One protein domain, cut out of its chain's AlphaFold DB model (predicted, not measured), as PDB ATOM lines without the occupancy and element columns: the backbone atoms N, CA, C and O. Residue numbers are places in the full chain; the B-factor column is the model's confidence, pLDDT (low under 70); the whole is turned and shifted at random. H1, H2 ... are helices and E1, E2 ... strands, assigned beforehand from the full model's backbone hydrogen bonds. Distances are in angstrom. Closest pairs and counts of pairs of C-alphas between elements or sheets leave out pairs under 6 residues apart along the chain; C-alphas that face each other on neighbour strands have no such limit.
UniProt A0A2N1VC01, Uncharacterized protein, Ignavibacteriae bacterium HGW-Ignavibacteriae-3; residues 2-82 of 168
ATOM      1  N   ALA A   2     -19.417 -20.535  34.098       91.25
ATOM      2  CA  ALA A   2     -18.362 -21.369  34.663       91.25
ATOM      3  C   ALA A   2     -17.432 -21.820  33.536       91.25
ATOM      4  O   ALA A   2     -17.801 -21.699  32.364       91.25
ATOM      5  N   ASP A   3     -16.274 -22.360  33.891       91.81
ATOM      6  CA  ASP A   3     -15.463 -23.122  32.949       91.81
ATOM      7  C   ASP A   3     -16.256 -24.323  32.421       91.81
ATOM      8  O   ASP A   3     -17.156 -24.852  33.090       91.81
ATOM      9  N   PHE A   4     -15.939 -24.757  31.201       92.38
ATOM     10  CA  PHE A   4     -16.635 -25.876  30.570       92.38
ATOM     11  C   PHE A   4     -16.540 -27.158  31.408       92.38
ATOM     12  O   PHE A   4     -17.546 -27.831  31.619       92.38
ATOM     13  N   ASP A   5     -15.355 -27.464  31.935       91.12
ATOM     14  CA  ASP A   5     -15.126 -28.661  32.750       91.12
ATOM     15  C   ASP A   5     -15.990 -28.667  34.023       91.12
ATOM     16  O   ASP A   5     -16.613 -29.673  34.369       91.12
ATOM     17  N   ASP A   6     -16.124 -27.512  34.676       91.94
ATOM     18  CA  ASP A   6     -16.971 -27.360  35.859       91.94
ATOM     19  C   ASP A   6     -18.462 -27.502  35.530       91.94
ATOM     20  O   ASP A   6     -19.211 -28.129  36.287       91.94
ATOM     21  N   LEU A   7     -18.904 -26.988  34.378       93.06
ATOM     22  CA  LEU A   7     -20.265 -27.216  33.889       93.06
ATOM     23  C   LEU A   7     -20.529 -28.706  33.623       93.06
ATOM     24  O   LEU A   7     -21.583 -29.216  34.005       93.06
ATOM     25  N   ILE A   8     -19.588 -29.415  32.997       93.12
ATOM     26  CA  ILE A   8     -19.727 -30.851  32.726       93.12
ATOM     27  C   ILE A   8     -19.787 -31.649  34.027       93.12
ATOM     28  O   ILE A   8     -20.660 -32.506  34.168       93.12
ATOM     29  N   LYS A   9     -18.934 -31.334  35.008       92.38
ATOM     30  CA  LYS A   9     -18.999 -31.937  36.348       92.38
ATOM     31  C   LYS A   9     -20.355 -31.708  37.007       92.38
ATOM     32  O   LYS A   9     -20.915 -32.648  37.563       92.38
ATOM     33  N   LEU A  10     -20.905 -30.495  36.919       92.75
ATOM     34  CA  LEU A  10     -22.229 -30.182  37.459       92.75
ATOM     35  C   LEU A  10     -23.329 -31.008  36.781       92.75
ATOM     36  O   LEU A  10     -24.133 -31.636  37.468       92.75
ATOM     37  N   ILE A  11     -23.363 -31.019  35.446       93.12
ATOM     38  CA  ILE A  11     -24.344 -31.778  34.655       93.12
ATOM     39  C   ILE A  11     -24.271 -33.263  35.009       93.12
ATOM     40  O   ILE A  11     -25.289 -33.878  35.325       93.12
ATOM     41  N   TYR A  12     -23.062 -33.820  35.018       92.94
ATOM     42  CA  TYR A  12     -22.830 -35.222  35.325       92.94
ATOM     43  C   TYR A  12     -23.233 -35.565  36.760       92.94
ATOM     44  O   TYR A  12     -23.935 -36.544  36.981       92.94
ATOM     45  N   ALA A  13     -22.879 -34.725  37.735       91.62
ATOM     46  CA  ALA A  13     -23.275 -34.924  39.125       91.62
ATOM     47  C   ALA A  13     -24.800 -34.902  39.315       91.62
ATOM     48  O   ALA A  13     -25.305 -35.587  40.201       91.62
ATOM     49  N   ILE A  14     -25.544 -34.134  38.510       92.31
ATOM     50  CA  ILE A  14     -27.013 -34.115  38.547       92.31
ATOM     51  C   ILE A  14     -27.588 -35.393  37.923       92.31
ATOM     52  O   ILE A  14     -28.445 -36.024  38.547       92.31
ATOM     53  N   GLU A  15     -27.122 -35.767  36.728       90.94
ATOM     54  CA  GLU A  15     -27.607 -36.932  35.965       90.94
ATOM     55  C   GLU A  15     -27.268 -38.265  36.642       90.94
ATOM     56  O   GLU A  15     -28.108 -39.157  36.697       90.94
ATOM     57  N   GLU A  16     -26.073 -38.382  37.220       89.50
ATOM     58  CA  GLU A  16     -25.613 -39.585  37.924       89.50
ATOM     59  C   GLU A  16     -25.955 -39.570  39.417       89.50
ATOM     60  O   GLU A  16     -25.591 -40.493  40.156       89.50
ATOM     61  N   SER A  17     -26.659 -38.539  39.900       86.62
ATOM     62  CA  SER A  17     -27.124 -38.536  41.286       86.62
ATOM     63  C   SER A  17     -28.104 -39.683  41.528       86.62
ATOM     64  O   SER A  17     -28.824 -40.120  40.638       86.62
ATOM     65  N   LYS A  18     -28.172 -40.160  42.774       83.44
ATOM     66  CA  LYS A  18     -29.056 -41.282  43.138       83.44
ATOM     67  C   LYS A  18     -30.513 -41.013  42.796       83.44
ATOM     68  O   LYS A  18     -31.227 -41.900  42.348       83.44
ATOM     69  N   GLN A  19     -30.968 -39.803  43.112       84.06
ATOM     70  CA  GLN A  19     -32.337 -39.390  42.845       84.06
ATOM     71  C   GLN A  19     -32.539 -39.329  41.342       84.06
ATOM     72  O   GLN A  19     -31.684 -38.809  40.633       84.06
ATOM     73  N   LEU A  20     -33.695 -39.795  40.875       87.50
ATOM     74  CA  LEU A  20     -34.024 -39.716  39.464       87.50
ATOM     75  C   LEU A  20     -34.187 -38.243  39.080       87.50
ATOM     76  O   LEU A  20     -35.212 -37.613  39.350       87.50
ATOM     77  N   LYS A  21     -33.138 -37.689  38.480       91.50
ATOM     78  CA  LYS A  21     -33.093 -36.331  37.960       91.50
ATOM     79  C   LYS A  21     -32.824 -36.390  36.470       91.50
ATOM     80  O   LYS A  21     -32.142 -37.291  35.993       91.50
ATOM     81  N   LYS A  22     -33.383 -35.431  35.743       94.06
ATOM     82  CA  LYS A  22     -33.118 -35.276  34.318       94.06
ATOM     83  C   LYS A  22     -32.977 -33.813  33.956       94.06
ATOM     84  O   LYS A  22     -33.851 -33.007  34.275       94.06
ATOM     85  N   ILE A  23     -31.888 -33.488  33.287       95.69
ATOM     86  CA  ILE A  23     -31.616 -32.201  32.680       95.69
ATOM     87  C   ILE A  23     -32.307 -32.153  31.316       95.69
ATOM     88  O   ILE A  23     -32.196 -33.060  30.492       95.69
ATOM     89  N   GLU A  24     -33.033 -31.065  31.096       95.62
ATOM     90  CA  GLU A  24     -33.752 -30.731  29.874       95.62
ATOM     91  C   GLU A  24     -33.514 -29.257  29.519       95.62
ATOM     92  O   GLU A  24     -33.083 -28.465  30.362       95.62
ATOM     93  N   ASP A  25     -33.841 -28.881  28.281       95.19
ATOM     94  CA  ASP A  25     -33.789 -27.499  27.785       95.19
ATOM     95  C   ASP A  25     -32.442 -26.809  28.060       95.19
ATOM     96  O   ASP A  25     -32.382 -25.740  28.671       95.19
ATOM     97  N   VAL A  26     -31.345 -27.456  27.655       94.25
ATOM     98  CA  VAL A  26     -29.991 -26.928  27.849       94.25
ATOM     99  C   VAL A  26     -29.695 -25.851  26.803       94.25
ATOM    100  O   VAL A  26     -29.567 -26.134  25.614       94.25
ATOM    101  N   GLU A  27     -29.539 -24.617  27.264       94.44
ATOM    102  CA  GLU A  27     -29.056 -23.468  26.505       94.44
ATOM    103  C   GLU A  27     -27.616 -23.177  26.939       94.44
ATOM    104  O   GLU A  27     -27.362 -22.890  28.113       94.44
ATOM    105  N   LEU A  28     -26.673 -23.238  25.997       93.75
ATOM    106  CA  LEU A  28     -25.266 -22.910  26.227       93.75
ATOM    107  C   LEU A  28     -24.836 -21.790  25.281       93.75
ATOM    108  O   LEU A  28     -25.167 -21.810  24.096       93.75
ATOM    109  N   SER A  29     -24.054 -20.842  25.783       91.56
ATOM    110  CA  SER A  29     -23.466 -19.781  24.968       91.56
ATOM    111  C   SER A  29     -22.062 -19.426  25.443       91.56
ATOM    112  O   SER A  29     -21.795 -19.385  26.647       91.56
ATOM    113  N   ASN A  30     -21.190 -19.107  24.488       87.69
ATOM    114  CA  ASN A  30     -19.830 -18.663  24.773       87.69
ATOM    115  C   ASN A  30     -19.827 -17.264  25.411       87.69
ATOM    116  O   ASN A  30     -20.576 -16.381  24.985       87.69
ATOM    117  N   ASN A  31     -18.969 -17.047  26.401       87.75
ATOM    118  CA  ASN A  31     -18.702 -15.742  26.983       87.75
ATOM    119  C   ASN A  31     -17.197 -15.559  27.193       87.75
ATOM    120  O   ASN A  31     -16.578 -16.288  27.959       87.75
ATOM    121  N   ILE A  32     -16.628 -14.557  26.528       85.69
ATOM    122  CA  ILE A  32     -15.210 -14.223  26.646       85.69
ATOM    123  C   ILE A  32     -15.094 -13.028  27.587       85.69
ATOM    124  O   ILE A  32     -15.733 -11.998  27.359       85.69
ATOM    125  N   LYS A  33     -14.303 -13.172  28.650       84.06
ATOM    126  CA  LYS A  33     -13.941 -12.070  29.547       84.06
ATOM    127  C   LYS A  33     -12.457 -11.800  29.433       84.06
ATOM    128  O   LYS A  33     -11.675 -12.735  29.485       84.06
ATOM    129  N   VAL A  34     -12.085 -10.537  29.306       80.75
ATOM    130  CA  VAL A  34     -10.684 -10.125  29.234       80.75
ATOM    131  C   VAL A  34     -10.346  -9.415  30.534       80.75
ATOM    132  O   VAL A  34     -11.026  -8.455  30.906       80.75
ATOM    133  N   ASP A  35      -9.336  -9.917  31.235       81.94
ATOM    134  CA  ASP A  35      -8.829  -9.290  32.450       81.94
ATOM    135  C   ASP A  35      -8.025  -8.019  32.126       81.94
ATOM    136  O   ASP A  35      -7.675  -7.733  30.979       81.94
ATOM    137  N   SER A  36      -7.721  -7.219  33.149       78.94
ATOM    138  CA  SER A  36      -6.986  -5.953  32.992       78.94
ATOM    139  C   SER A  36      -5.568  -6.111  32.428       78.94
ATOM    140  O   SER A  36      -4.992  -5.138  31.948       78.94
ATOM    141  N   ASP A  37      -4.998  -7.310  32.513       75.88
ATOM    142  CA  ASP A  37      -3.698  -7.688  31.948       75.88
ATOM    143  C   ASP A  37      -3.787  -8.149  30.478       75.88
ATOM    144  O   ASP A  37      -2.762  -8.419  29.854       75.88
ATOM    145  N   GLY A  38      -4.997  -8.217  29.912       70.12
ATOM    146  CA  GLY A  38      -5.245  -8.699  28.556       70.12
ATOM    147  C   GLY A  38      -5.389 -10.218  28.444       70.12
ATOM    148  O   GLY A  38      -5.436 -10.726  27.324       70.12
ATOM    149  N   THR A  39      -5.463 -10.957  29.558       76.00
ATOM    150  CA  THR A  39      -5.672 -12.410  29.533       76.00
ATOM    151  C   THR A  39      -7.146 -12.738  29.250       76.00
ATOM    152  O   THR A  39      -8.019 -12.324  30.019       76.00
ATOM    153  N   PRO A  40      -7.466 -13.490  28.174       79.12
ATOM    154  CA  PRO A  40      -8.835 -13.896  27.883       79.12
ATOM    155  C   PRO A  40      -9.227 -15.171  28.646       79.12
ATOM    156  O   PRO A  40      -8.528 -16.186  28.598       79.12
ATOM    157  N   HIS A  41     -10.400 -15.139  29.271       84.25
ATOM    158  CA  HIS A  41     -11.082 -16.257  29.922       84.25
ATOM    159  C   HIS A  41     -12.285 -16.695  29.090       84.25
ATOM    160  O   HIS A  41     -13.181 -15.896  28.804       84.25
ATOM    161  N   PHE A  42     -12.313 -17.975  28.722       86.50
ATOM    162  CA  PHE A  42     -13.378 -18.585  27.927       86.50
ATOM    163  C   PHE A  42     -14.371 -19.281  28.855       86.50
ATOM    164  O   PHE A  42     -14.153 -20.407  29.287       86.50
ATOM    165  N   LEU A  43     -15.458 -18.588  29.183       91.00
ATOM    166  CA  LEU A  43     -16.481 -19.074  30.100       91.00
ATOM    167  C   LEU A  43     -17.724 -19.526  29.340       91.00
ATOM    168  O   LEU A  43     -18.142 -18.933  28.345       91.00
ATOM    169  N   VAL A  44     -18.402 -20.525  29.891       93.12
ATOM    170  CA  VAL A  44     -19.689 -20.989  29.386       93.12
ATOM    171  C   VAL A  44     -20.802 -20.344  30.197       93.12
ATOM    172  O   VAL A  44     -20.905 -20.493  31.421       93.12
ATOM    173  N   THR A  45     -21.673 -19.608  29.514       94.69
ATOM    174  CA  THR A  45     -22.975 -19.235  30.069       94.69
ATOM    175  C   THR A  45     -23.938 -20.368  29.784       94.69
ATOM    176  O   THR A  45     -24.054 -20.811  28.646       94.69
ATOM    177  N   TYR A  46     -24.608 -20.845  30.822       94.69
ATOM    178  CA  TYR A  46     -25.496 -21.988  30.729       94.69
ATOM    179  C   TYR A  46     -26.809 -21.697  31.437       94.69
ATOM    180  O   TYR A  46     -26.857 -20.993  32.451       94.69
ATOM    181  N   LYS A  47     -27.870 -22.287  30.904       96.50
ATOM    182  CA  LYS A  47     -29.192 -22.344  31.506       96.50
ATOM    183  C   LYS A  47     -29.798 -23.689  31.140       96.50
ATOM    184  O   LYS A  47     -29.715 -24.117  29.999       96.50
ATOM    185  N   PHE A  48     -30.373 -24.369  32.115       96.56
ATOM    186  CA  PHE A  48     -31.029 -25.651  31.902       96.56
ATOM    187  C   PHE A  48     -32.134 -25.843  32.934       96.56
ATOM    188  O   PHE A  48     -32.145 -25.187  33.981       96.56
ATOM    189  N   ARG A  49     -33.067 -26.754  32.657       96.88
ATOM    190  CA  ARG A  49     -34.086 -27.187  33.616       96.88
ATOM    191  C   ARG A  49     -33.715 -28.564  34.151       96.88
ATOM    192  O   ARG A  49     -33.499 -29.482  33.376       96.88
ATOM    193  N   ALA A  50     -33.697 -28.729  35.470       95.81
ATOM    194  CA  ALA A  50     -33.573 -30.041  36.098       95.81
ATOM    195  C   ALA A  50     -34.947 -30.506  36.600       95.81
ATOM    196  O   ALA A  50     -35.520 -29.904  37.510       95.81
ATOM    197  N   LYS A  51     -35.485 -31.575  36.012       95.00
ATOM    198  CA  LYS A  51     -36.648 -32.291  36.545       95.00
ATOM    199  C   LYS A  51     -36.194 -33.259  37.624       95.00
ATOM    200  O   LYS A  51     -35.227 -33.988  37.431       95.00
ATOM    201  N   VAL A  52     -36.922 -33.287  38.733       92.19
ATOM    202  CA  VAL A  52     -36.686 -34.216  39.839       92.19
ATOM    203  C   VAL A  52     -37.920 -35.091  39.982       92.19
ATOM    204  O   VAL A  52     -39.024 -34.585  40.183       92.19
ATOM    205  N   TYR A  53     -37.727 -36.396  39.868       88.56
ATOM    206  CA  TYR A  53     -38.781 -37.386  40.005       88.56
ATOM    207  C   TYR A  53     -38.696 -38.022  41.390       88.56
ATOM    208  O   TYR A  53     -37.612 -38.346  41.882       88.56
ATOM    209  N   PHE A  54     -39.848 -38.208  42.024       87.56
ATOM    210  CA  PHE A  54     -39.953 -38.864  43.321       87.56
ATOM    211  C   PHE A  54     -41.214 -39.725  43.377       87.56
ATOM    212  O   PHE A  54     -42.172 -39.508  42.635       87.56
ATOM    213  N   SER A  55     -41.198 -40.709  44.267       85.88
ATOM    214  CA  SER A  55     -42.327 -41.585  44.553       85.88
ATOM    215  C   SER A  55     -42.311 -41.924  46.037       85.88
ATOM    216  O   SER A  55     -41.243 -42.141  46.602       85.88
ATOM    217  N   ASN A  56     -43.496 -41.992  46.646       83.06
ATOM    218  CA  ASN A  56     -43.674 -42.488  48.015       83.06
ATOM    219  C   ASN A  56     -43.801 -44.022  48.064       83.06
ATOM    220  O   ASN A  56     -43.915 -44.600  49.137       83.06
ATOM    221  N   ASP A  57     -43.841 -44.670  46.899       84.88
ATOM    222  CA  ASP A  57     -43.844 -46.120  46.754       84.88
ATOM    223  C   ASP A  57     -42.407 -46.615  46.555       84.88
ATOM    224  O   ASP A  57     -41.752 -46.273  45.561       84.88
ATOM    225  N   ASP A  58     -41.954 -47.452  47.490       77.88
ATOM    226  CA  ASP A  58     -40.620 -48.058  47.540       77.88
ATOM    227  C   ASP A  58     -40.254 -48.869  46.286       77.88
ATOM    228  O   ASP A  58     -39.076 -49.140  46.052       77.88
ATOM    229  N   ARG A  59     -41.231 -49.250  45.452       79.19
ATOM    230  CA  ARG A  59     -40.982 -49.910  44.158       79.19
ATOM    231  C   ARG A  59     -40.354 -48.980  43.122       79.19
ATOM    232  O   ARG A  59     -39.681 -49.460  42.216       79.19
ATOM    233  N   PHE A  60     -40.589 -47.675  43.244       76.88
ATOM    234  CA  PHE A  60     -40.097 -46.651  42.315       76.88
ATOM    235  C   PHE A  60     -39.092 -45.698  42.970       76.88
ATOM    236  O   PHE A  60     -38.544 -44.824  42.299       76.88
ATOM    237  N   TYR A  61     -38.858 -45.846  44.275       76.38
ATOM    238  CA  TYR A  61     -37.881 -45.067  45.021       76.38
ATOM    239  C   TYR A  61     -36.545 -45.812  45.147       76.38
ATOM    240  O   TYR A  61     -36.465 -47.039  45.093       76.38
ATOM    241  N   VAL A  62     -35.460 -45.057  45.318       71.69
ATOM    242  CA  VAL A  62     -34.109 -45.615  45.429       71.69
ATOM    243  C   VAL A  62     -33.965 -46.332  46.769       71.69
ATOM    244  O   VAL A  62     -33.798 -45.703  47.814       71.69
ATOM    245  N   LYS A  63     -34.002 -47.667  46.735       70.56
ATOM    246  CA  LYS A  63     -33.983 -48.513  47.937       70.56
ATOM    247  C   LYS A  63     -32.651 -48.485  48.700       70.56
ATOM    248  O   LYS A  63     -32.650 -48.549  49.923       70.56
ATOM    249  N   ASN A  64     -31.522 -48.374  47.994       74.75
ATOM    250  CA  ASN A  64     -30.183 -48.351  48.591       74.75
ATOM    251  C   ASN A  64     -29.480 -47.035  48.264       74.75
ATOM    252  O   ASN A  64     -29.149 -46.774  47.109       74.75
ATOM    253  N   GLN A  65     -29.193 -46.222  49.279       69.12
ATOM    254  CA  GLN A  65     -28.518 -44.940  49.083       69.12
ATOM    255  C   GLN A  65     -26.990 -45.092  49.003       69.12
ATOM    256  O   GLN A  65     -26.263 -44.543  49.829       69.12
ATOM    257  N   LYS A  66     -26.468 -45.792  47.993       74.44
ATOM    258  CA  LYS A  66     -25.018 -45.838  47.726       74.44
ATOM    259  C   LYS A  66     -24.643 -44.790  46.681       74.44
ATOM    260  O   LYS A  66     -25.333 -44.678  45.676       74.44
ATOM    261  N   GLU A  67     -23.634 -43.964  46.965       70.38
ATOM    262  CA  GLU A  67     -23.188 -42.900  46.045       70.38
ATOM    263  C   GLU A  67     -22.640 -43.509  44.759       70.38
ATOM    264  O   GLU A  67     -21.856 -44.461  44.811       70.38
ATOM    265  N   ASN A  68     -23.066 -42.958  43.624       77.94
ATOM    266  CA  ASN A  68     -22.457 -43.251  42.337       77.94
ATOM    267  C   ASN A  68     -21.121 -42.509  42.224       77.94
ATOM    268  O   ASN A  68     -20.857 -41.544  42.945       77.94
ATOM    269  N   ALA A  69     -20.266 -42.958  41.309       80.25
ATOM    270  CA  ALA A  69     -19.081 -42.196  40.955       80.25
ATOM    271  C   ALA A  69     -19.520 -40.925  40.212       80.25
ATOM    272  O   ALA A  69     -19.973 -41.000  39.077       80.25
ATOM    273  N   ILE A  70     -19.377 -39.767  40.855       80.69
ATOM    274  CA  ILE A  70     -19.769 -38.451  40.314       80.69
ATOM    275  C   ILE A  70     -18.663 -37.779  39.485       80.69
ATOM    276  O   ILE A  70     -18.695 -36.573  39.257       80.69
ATOM    277  N   ILE A  71     -17.659 -38.547  39.064       83.50
ATOM    278  CA  ILE A  71     -16.556 -38.045  38.246       83.50
ATOM    279  C   ILE A  71     -16.904 -38.333  36.781       83.50
ATOM    280  O   ILE A  71     -17.010 -39.510  36.427       83.50
ATOM    281  N   PRO A  72     -17.096 -37.301  35.941       86.31
ATOM    282  CA  PRO A  72     -17.361 -37.503  34.524       86.31
ATOM    283  C   PRO A  72     -16.128 -38.057  33.807       86.31
ATOM    284  O   PRO A  72     -14.986 -37.828  34.215       86.31
ATOM    285  N   ASN A  73     -16.357 -38.723  32.678       85.00
ATOM    286  CA  ASN A  73     -15.288 -38.937  31.709       85.00
ATOM    287  C   ASN A  73     -14.797 -37.581  31.170       85.00
ATOM    288  O   ASN A  73     -15.609 -36.661  31.040       85.00
ATOM    289  N   PRO A  74     -13.506 -37.452  30.808       83.94
ATOM    290  CA  PRO A  74     -12.985 -36.228  30.213       83.94
ATOM    291  C   PRO A  74     -13.807 -35.820  28.986       83.94
ATOM    292  O   PRO A  74     -13.961 -36.603  28.045       83.94
ATOM    293  N   ALA A  75     -14.335 -34.598  29.005       85.75
ATOM    294  CA  ALA A  75     -15.076 -34.021  27.893       85.75
ATOM    295  C   ALA A  75     -14.199 -33.006  27.154       85.75
ATOM    296  O   ALA A  75     -13.439 -32.259  27.765       85.75
ATOM    297  N   TYR A  76     -14.308 -32.983  25.827       86.00
ATOM    298  CA  TYR A  76     -13.623 -31.991  25.009       86.00
ATOM    299  C   TYR A  76     -14.343 -30.642  25.100       86.00
ATOM    300  O   TYR A  76     -15.540 -30.569  24.818       86.00
ATOM    301  N   ASP A  77     -13.611 -29.589  25.469       86.38
ATOM    302  CA  ASP A  77     -14.133 -28.223  25.509       86.38
ATOM    303  C   ASP A  77     -14.254 -27.648  24.094       86.38
ATOM    304  O   ASP A  77     -13.273 -27.255  23.465       86.38
ATOM    305  N   PHE A  78     -15.489 -27.601  23.598       83.06
ATOM    306  CA  PHE A  78     -15.833 -27.028  22.298       83.06
ATOM    307  C   PHE A  78     -16.137 -25.521  22.350       83.06
ATOM    308  O   PHE A  78     -16.371 -24.916  21.302       83.06
ATOM    309  N   PHE A  79     -16.149 -24.905  23.538       84.69
ATOM    310  CA  PHE A  79     -16.206 -23.449  23.701       84.69
ATOM    311  C   PHE A  79     -14.819 -22.814  23.679       84.69
ATOM    312  O   PHE A  79     -14.705 -21.621  23.386       84.69
ATOM    313  N   TYR A  80     -13.774 -23.606  23.926       80.56
ATOM    314  CA  TYR A  80     -12.403 -23.169  23.744       80.56
ATOM    315  C   TYR A  80     -12.103 -22.943  22.254       80.56
ATOM    316  O   TYR A  80     -12.131 -23.889  21.458       80.56
ATOM    317  N   PRO A  81     -11.821 -21.702  21.822       74.69
ATOM    318  CA  PRO A  81     -11.670 -21.429  20.406       74.69
ATOM    319  C   PRO A  81     -10.318 -21.925  19.889       74.69
ATOM    320  O   PRO A  81      -9.265 -21.601  20.437       74.69
ATOM    321  N   LEU A  82     -10.345 -22.642  18.763       71.75
ATOM    322  CA  LEU A  82      -9.133 -22.970  18.001       71.75
ATOM    323  C   LEU A  82      -8.483 -21.716  17.398       71.75
ATOM    324  O   LEU A  82      -7.268 -21.675  17.229       71.75
TER     325      LEU A  82
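What this domain is: This is residues 2 to 82 of the 168 residues of an uncharacterized protein of Ignavibacteriae bacterium HGW-Ignavibacteriae-3 (UniProt A0A2N1VC01). A long two-stranded hairpin, E1 and E2, bows over one helix, H1, and the tail of residues 53 to 82, with no named element, loops out beyond one end of the hairpin and runs back past the helix. The printed part has 81 residues, with H1, E1 and E2 in that order, the strands antiparallel; the class is mixed, with under half of the residues in named elements. The whole is loose, radius of gyration of the C-alphas 16.8 A, a rod spanning 56 by 23 by 22 A.

How they stand to each other: E1, residues 21 to 34, and E2, residues 40 to 52, form a hairpin, at 165 degrees between directions; N 29 and O 45 are within hydrogen-bond range at 2.9 A. E1 bends by 71 degrees at residue 25. The closest C-alphas of E2 and H1, residues 4 to 15, are those of Val 44 and Phe 4, 5.9 A apart. In H1 every O i to N i+4 pair is within hydrogen-bond range.

Where its parts are: E1 measures 35.6 A, E2 36.5 A and H1 16.5 A. C-alpha 4 is at (-16.635, -25.876, 30.570), C-alpha 52 at (-36.686, -34.216, 39.839).

The domain as a whole: The C-alphas of Asp 37 and Arg 59, the two farthest apart, are separated by 57.6 A. The printed part has no cut, and both links are tight. Residue 65 has pLDDT under 70.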